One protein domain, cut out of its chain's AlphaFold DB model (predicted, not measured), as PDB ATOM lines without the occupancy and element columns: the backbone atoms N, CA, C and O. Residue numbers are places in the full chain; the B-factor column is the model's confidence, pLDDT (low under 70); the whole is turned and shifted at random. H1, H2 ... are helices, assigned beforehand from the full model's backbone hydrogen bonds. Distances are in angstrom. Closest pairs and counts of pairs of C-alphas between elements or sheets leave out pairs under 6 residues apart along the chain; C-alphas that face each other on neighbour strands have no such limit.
ATOM      1  N   ASP A  37      84.202 188.626 140.533       75.44
ATOM      2  CA  ASP A  37      85.513 188.051 140.853       75.44
ATOM      3  C   ASP A  37      85.916 186.940 139.864       75.44
ATOM      4  O   ASP A  37      87.058 186.893 139.409       75.44
ATOM      5  N   VAL A  38      84.969 186.080 139.462       82.06
ATOM      6  CA  VAL A  38      85.207 185.043 138.441       82.06
ATOM      7  C   VAL A  38      85.460 185.667 137.069       82.06
ATOM      8  O   VAL A  38      86.363 185.224 136.365       82.06
ATOM      9  N   ALA A  39      84.718 186.710 136.687       84.75
ATOM     10  CA  ALA A  39      84.946 187.402 135.419       84.75
ATOM     11  C   ALA A  39      86.331 188.065 135.376       84.75
ATOM     12  O   ALA A  39      87.028 187.944 134.371       84.75
ATOM     13  N   THR A  40      86.765 188.703 136.466       85.12
ATOM     14  CA  THR A  40      88.114 189.275 136.580       85.12
ATOM     15  C   THR A  40      89.195 188.195 136.542       85.12
ATOM     16  O   THR A  40      90.196 188.375 135.854       85.12
ATOM     17  N   PHE A  41      88.989 187.058 137.213       87.75
ATOM     18  CA  PHE A  41      89.919 185.929 137.166       87.75
ATOM     19  C   PHE A  41      90.055 185.357 135.750       87.75
ATOM     20  O   PHE A  41      91.166 185.245 135.239       87.75
ATOM     21  N   VAL A  42      88.937 185.049 135.088       90.12
ATOM     22  CA  VAL A  42      88.931 184.506 133.719       90.12
ATOM     23  C   VAL A  42      89.517 185.511 132.730       90.12
ATOM     24  O   VAL A  42      90.306 185.126 131.872       90.12
ATOM     25  N   ALA A  43      89.192 186.799 132.864       88.00
ATOM     26  CA  ALA A  43      89.796 187.846 132.048       88.00
ATOM     27  C   ALA A  43      91.315 187.920 132.256       88.00
ATOM     28  O   ALA A  43      92.043 188.038 131.278       88.00
ATOM     29  N   GLY A  44      91.793 187.782 133.498       85.69
ATOM     30  CA  GLY A  44      93.217 187.664 133.809       85.69
ATOM     31  C   GLY A  44      93.860 186.473 133.101       85.69
ATOM     32  O   GLY A  44      94.824 186.657 132.375       85.69
ATOM     33  N   GLN A  45      93.259 185.282 133.196       87.94
ATOM     34  CA  GLN A  45      93.768 184.083 132.515       87.94
ATOM     35  C   GLN A  45      93.816 184.244 130.985       87.94
ATOM     36  O   GLN A  45      94.770 183.814 130.343       87.94
ATOM     37  N   LEU A  46      92.811 184.888 130.382       89.69
ATOM     38  CA  LEU A  46      92.803 185.169 128.942       89.69
ATOM     39  C   LEU A  46      93.869 186.197 128.551       89.69
ATOM     40  O   LEU A  46      94.536 186.020 127.532       89.69
ATOM     41  N   LEU A  47      94.040 187.252 129.352       87.12
ATOM     42  CA  LEU A  47      95.074 188.267 129.149       87.12
ATOM     43  C   LEU A  47      96.478 187.682 129.309       87.12
ATOM     44  O   LEU A  47      97.356 188.007 128.514       87.12
ATOM     45  N   ASP A  48      96.669 186.776 130.264       85.06
ATOM     46  CA  ASP A  48      97.928 186.063 130.472       85.06
ATOM     47  C   ASP A  48      98.279 185.195 129.260       85.06
ATOM     48  O   ASP A  48      99.445 185.134 128.877       85.06
ATOM     49  N   CYS A  49      97.294 184.584 128.592       83.94
ATOM     50  CA  CYS A  49      97.518 183.827 127.357       83.94
ATOM     51  C   CYS A  49      98.011 184.709 126.201       83.94
ATOM     52  O   CYS A  49      98.880 184.287 125.436       83.94
ATOM     53  N   VAL A  50      97.485 185.932 126.076       87.12
ATOM     54  CA  VAL A  50      97.872 186.886 125.019       87.12
ATOM     55  C   VAL A  50      98.979 187.848 125.448       87.12
ATOM     56  O   VAL A  50      99.313 188.776 124.708       87.12
ATOM     57  N   ALA A  51      99.572 187.638 126.623       88.19
ATOM     58  CA  ALA A  51     100.643 188.479 127.114       88.19
ATOM     59  C   ALA A  51     101.833 188.457 126.132       88.19
ATOM     60  O   ALA A  51     102.245 187.387 125.671       88.19
ATOM     61  N   PRO A  52     102.445 189.616 125.827       83.81
ATOM     62  CA  PRO A  52     103.565 189.699 124.889       83.81
ATOM     63  C   PRO A  52     104.765 188.842 125.318       83.81
ATOM     64  O   PRO A  52     105.531 188.387 124.476       83.81
ATOM     65  N   SER A  53     104.911 188.540 126.608       84.62
ATOM     66  CA  SER A  53     105.933 187.618 127.110       84.62
ATOM     67  C   SER A  53     105.837 186.200 126.533       84.62
ATOM     68  O   SER A  53     106.849 185.499 126.513       84.62
ATOM     69  N   ASN A  54     104.669 185.775 126.044       86.56
ATOM     70  CA  ASN A  54     104.468 184.428 125.502       86.56
ATOM     71  C   ASN A  54     104.938 184.289 124.051       86.56
ATOM     72  O   ASN A  54     105.122 183.172 123.569       86.56
ATOM     73  N   PHE A  55     105.141 185.402 123.346       86.50
ATOM     74  CA  PHE A  55     105.504 185.381 121.936       86.50
ATOM     75  C   PHE A  55     106.989 185.680 121.758       86.50
ATOM     76  O   PHE A  55     107.529 186.651 122.285       86.50
ATOM     77  N   VAL A  56     107.652 184.864 120.938       84.25
ATOM     78  CA  VAL A  56     109.079 185.005 120.601       84.25
ATOM     79  C   VAL A  56     109.405 186.413 120.084       84.25
ATOM     80  O   VAL A  56     110.444 186.971 120.426       84.25
ATOM     81  N   LEU A  57     108.497 187.003 119.297       83.62
ATOM     82  CA  LEU A  57     108.688 188.307 118.656       83.62
ATOM     83  C   LEU A  57     108.627 189.489 119.632       83.62
ATOM     84  O   LEU A  57     109.203 190.534 119.355       83.62
ATOM     85  N   THR A  58     107.945 189.352 120.766       85.88
ATOM     86  CA  THR A  58     107.730 190.447 121.727       85.88
ATOM     87  C   THR A  58     108.378 190.180 123.084       85.88
ATOM     88  O   THR A  58     108.409 191.071 123.931       85.88
ATOM     89  N   ASN A  59     108.982 189.003 123.277       91.69
ATOM     90  CA  ASN A  59     109.774 188.672 124.454       91.69
ATOM     91  C   ASN A  59     111.265 189.046 124.253       91.69
ATOM     92  O   ASN A  59     111.984 188.340 123.534       91.69
ATOM     93  N   PRO A  60     111.777 190.110 124.907       88.62
ATOM     94  CA  PRO A  60     113.153 190.573 124.710       88.62
ATOM     95  C   PRO A  60     114.206 189.569 125.202       88.62
ATOM     96  O   PRO A  60     115.289 189.496 124.628       88.62
ATOM     97  N   VAL A  61     113.889 188.751 126.213       89.31
ATOM     98  CA  VAL A  61     114.800 187.713 126.727       89.31
ATOM     99  C   VAL A  61     115.012 186.627 125.673       89.31
ATOM    100  O   VAL A  61     116.142 186.201 125.430       89.31
ATOM    101  N   VAL A  62     113.938 186.209 124.994       89.19
ATOM    102  CA  VAL A  62     114.019 185.214 123.916       89.19
ATOM    103  C   VAL A  62     114.749 185.783 122.704       89.19
ATOM    104  O   VAL A  62     115.566 185.076 122.115       89.19
ATOM    105  N   GLN A  63     114.517 187.048 122.350       89.25
ATOM    106  CA  GLN A  63     115.232 187.701 121.249       89.25
ATOM    107  C   GLN A  63     116.734 187.781 121.519       89.25
ATOM    108  O   GLN A  63     117.524 187.343 120.688       89.25
ATOM    109  N   GLN A  64     117.138 188.251 122.702       90.62
ATOM    110  CA  GLN A  64     118.548 188.328 123.090       90.62
ATOM    111  C   GLN A  64     119.213 186.949 123.104       90.62
ATOM    112  O   GLN A  64     120.300 186.787 122.553       90.62
ATOM    113  N   ALA A  65     118.550 185.934 123.667       88.12
ATOM    114  CA  ALA A  65     119.058 184.564 123.662       88.12
ATOM    115  C   ALA A  65     119.165 183.986 122.241       88.12
ATOM    116  O   ALA A  65     120.116 183.261 121.944       88.12
ATOM    117  N   SER A  66     118.214 184.321 121.364       91.06
ATOM    118  CA  SER A  66     118.230 183.915 119.956       91.06
ATOM    119  C   SER A  66     119.370 184.581 119.203       91.06
ATOM    120  O   SER A  66     120.103 183.895 118.506       91.06
ATOM    121  N   ILE A  67     119.606 185.876 119.405       92.19
ATOM    122  CA  ILE A  67     120.744 186.580 118.804       92.19
ATOM    123  C   ILE A  67     122.064 185.987 119.316       92.19
ATOM    124  O   ILE A  67     122.912 185.599 118.515       92.19
ATOM    125  N   ALA A  68     122.217 185.828 120.634       92.88
ATOM    126  CA  ALA A  68     123.440 185.309 121.252       92.88
ATOM    127  C   ALA A  68     123.785 183.873 120.821       92.88
ATOM    128  O   ALA A  68     124.954 183.502 120.781       92.88
ATOM    129  N   ARG A  69     122.772 183.053 120.512       86.94
ATOM    130  CA  ARG A  69     122.934 181.649 120.099       86.94
ATOM    131  C   ARG A  69     122.719 181.427 118.600       86.94
ATOM    132  O   ARG A  69     122.551 180.281 118.190       86.94
ATOM    133  N   GLY A  70     122.656 182.491 117.795       90.81
ATOM    134  CA  GLY A  70     122.420 182.398 116.350       90.81
ATOM    135  C   GLY A  70     121.122 181.667 115.969       90.81
ATOM    136  O   GLY A  70     121.087 180.941 114.984       90.81
ATOM    137  N   GLY A  71     120.074 181.775 116.787       89.25
ATOM    138  CA  GLY A  71     118.769 181.133 116.594       89.25
ATOM    139  C   GLY A  71     118.722 179.649 116.968       89.25
ATOM    140  O   GLY A  71     117.653 179.034 116.931       89.25
ATOM    141  N   MET A  72     119.846 179.058 117.386       91.19
ATOM    142  CA  MET A  72     119.949 177.620 117.649       91.19
ATOM    143  C   MET A  72     119.083 177.156 118.834       91.19
ATOM    144  O   MET A  72     118.656 176.007 118.893       91.19
ATOM    145  N   ASN A  73     118.760 178.049 119.773       90.56
ATOM    146  CA  ASN A  73     117.783 177.803 120.840       90.56
ATOM    147  C   ASN A  73     116.377 177.496 120.297       90.56
ATOM    148  O   ASN A  73     115.720 176.601 120.825       90.56
ATOM    149  N   LEU A  74     115.933 178.206 119.254       91.12
ATOM    150  CA  LEU A  74     114.621 178.001 118.640       91.12
ATOM    151  C   LEU A  74     114.614 176.729 117.794       91.12
ATOM    152  O   LEU A  74     113.703 175.923 117.930       91.12
ATOM    153  N   VAL A  75     115.658 176.501 116.992       91.00
ATOM    154  CA  VAL A  75     115.797 175.276 116.183       91.00
ATOM    155  C   VAL A  75     115.797 174.033 117.075       91.00
ATOM    156  O   VAL A  75     114.994 173.121 116.874       91.00
ATOM    157  N   ASN A  76     116.630 174.028 118.120       89.62
ATOM    158  CA  ASN A  76     116.689 172.925 119.078       89.62
ATOM    159  C   ASN A  76     115.369 172.762 119.845       89.62
ATOM    160  O   ASN A  76     114.930 171.637 120.081       89.62
ATOM    161  N   GLY A  77     114.729 173.869 120.236       88.19
ATOM    162  CA  GLY A  77     113.433 173.858 120.915       88.19
ATOM    163  C   GLY A  77     112.335 173.231 120.056       88.19
ATOM    164  O   GLY A  77     111.671 172.296 120.500       88.19
ATOM    165  N   THR A  78     112.197 173.679 118.806       92.50
ATOM    166  CA  THR A  78     111.219 173.155 117.842       92.50
ATOM    167  C   THR A  78     111.487 171.692 117.508       92.50
ATOM    168  O   THR A  78     110.552 170.897 117.491       92.50
ATOM    169  N   GLY A  79     112.751 171.296 117.320       91.19
ATOM    170  CA  GLY A  79     113.116 169.893 117.100       91.19
ATOM    171  C   GLY A  79     112.703 168.991 118.268       91.19
ATOM    172  O   GLY A  79     112.122 167.928 118.057       91.19
ATOM    173  N   ARG A  80     112.917 169.440 119.514       88.06
ATOM    174  CA  ARG A  80     112.477 168.716 120.721       88.06
ATOM    175  C   ARG A  80     110.955 168.656 120.835       88.06
ATOM    176  O   ARG A  80     110.433 167.602 121.191       88.06
ATOM    177  N   ALA A  81     110.259 169.749 120.517       88.44
ATOM    178  CA  ALA A  81     108.800 169.824 120.547       88.44
ATOM    179  C   ALA A  81     108.158 168.898 119.505       88.44
ATOM    180  O   ALA A  81     107.277 168.114 119.848       88.44
ATOM    181  N   LEU A  82     108.651 168.922 118.261       91.88
ATOM    182  CA  LEU A  82     108.208 168.016 117.204       91.88
ATOM    183  C   LEU A  82     108.471 166.567 117.593       91.88
ATOM    184  O   LEU A  82     107.552 165.759 117.562       91.88
ATOM    185  N   ALA A  83     109.690 166.235 118.019       85.56
ATOM    186  CA  ALA A  83     110.013 164.876 118.443       85.56
ATOM    187  C   ALA A  83     109.119 164.403 119.608       85.56
ATOM    188  O   ALA A  83     108.710 163.246 119.632       85.56
ATOM    189  N   GLY A  84     108.775 165.291 120.548       82.81
ATOM    190  CA  GLY A  84     107.831 164.999 121.629       82.81
ATOM    191  C   GLY A  84     106.393 164.779 121.148       82.81
ATOM    192  O   GLY A  84     105.731 163.855 121.621       82.81
ATOM    193  N   ALA A  85     105.927 165.575 120.181       86.38
ATOM    194  CA  ALA A  85     104.609 165.417 119.570       86.38
ATOM    195  C   ALA A  85     104.507 164.108 118.772       86.38
ATOM    196  O   ALA A  85     103.523 163.388 118.910       86.38
ATOM    197  N   TRP A  86     105.549 163.764 118.006       85.06
ATOM    198  CA  TRP A  86     105.637 162.495 117.278       85.06
ATOM    199  C   TRP A  86     105.618 161.291 118.224       85.06
ATOM    200  O   TRP A  86     104.824 160.381 118.008       85.06
ATOM    201  N   ARG A  87     106.424 161.300 119.298       79.81
ATOM    202  CA  ARG A  87     106.409 160.234 120.321       79.81
ATOM    203  C   ARG A  87     105.044 160.097 120.996       79.81
ATOM    204  O   ARG A  87     104.506 159.000 121.058       79.81
ATOM    205  N   SER A  88     104.439 161.214 121.408       81.19
ATOM    206  CA  SER A  88     103.104 161.205 122.026       81.19
ATOM    207  C   SER A  88     102.033 160.655 121.078       81.19
ATOM    208  O   SER A  88     101.199 159.857 121.494       81.19
ATOM    209  N   ALA A  89     102.071 161.037 119.797       85.19
ATOM    210  CA  ALA A  89     101.156 160.523 118.778       85.19
ATOM    211  C   ALA A  89     101.382 159.032 118.475       85.19
ATOM    212  O   ALA A  89     100.428 158.314 118.190       85.19
ATOM    213  N   ALA A  90     102.625 158.556 118.577       84.94
ATOM    214  CA  ALA A  90     102.980 157.144 118.462       84.94
ATOM    215  C   ALA A  90     102.610 156.311 119.710       84.94
ATOM    216  O   ALA A  90     102.850 155.108 119.725       84.94
ATOM    217  N   GLY A  91     102.034 156.928 120.753       76.62
ATOM    218  CA  GLY A  91     101.721 156.263 122.023       76.62
ATOM    219  C   GLY A  91     102.949 155.988 122.896       76.62
ATOM    220  O   GLY A  91     102.845 155.294 123.905       76.62
TER     221      GLY A  91
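Overview. This is residues 37 to 91 of the 256 residues of the protein "Poly-beta-hydroxybutyrate polymerase (PhaC) N-terminus" of Massilia yuzhufengensis (UniProt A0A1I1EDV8). The longest helix, H3, makes one arm of an open, flat corner; the short helix H2 meets its first residues nearly at a right angle, and beyond H2 a loop leads to H1, which sticks out as a second arm and touches neither helix. There is no common core: residues 37 to 50, with H1, and residues 76 to 91, with most of H3, stand free. The printed part has 55 residues with three named helices, in the order H1, H2, H3, and no named strand; the class is all helix. The whole is extended, with a radius of gyration of the C-alphas of 15.8 A and spans of 42 by 36 by 10 A.

Along the chain. H3 is residues 72 to 89, 25.4 A from first to last C-alpha; C-alpha 72 is at (119.949, 177.620, 117.649) and C-alpha 89 at (101.156, 160.523, 118.778). H2 is residues 60 to 68, 12.1 A long. H1 is residues 37 to 49, 18.6 A long, and begins with C-alpha 37 at (85.513, 188.051, 140.853).

Arrangement. H3 and H2 touch only at the corner by their link, with 4 pairs of C-alphas within 8 A. H3 touches H2 with residues 72 to 74 alone. The closest C-alphas of the two are those of Ser 66 and Asn 73, 6.2 A apart. Their lines stand at 73 degrees, only just about perpendicular, and their centres are 19.1 A apart. H1 is apart from H2 and from H3. In H1, H2 and H3 every O i to N i+4 pair is within hydrogen-bond range.

Size, cuts and confidence. The two C-alphas farthest apart are those of Asp 37 and Gly 70, 44.7 A. The printed part has no cut. The link from H2 to H3 is tight, with 3 residues; that from H1 to H2 is short, with 10 residues. The mean pLDDT of the printed part is 87.2, and no printed residue is under 70.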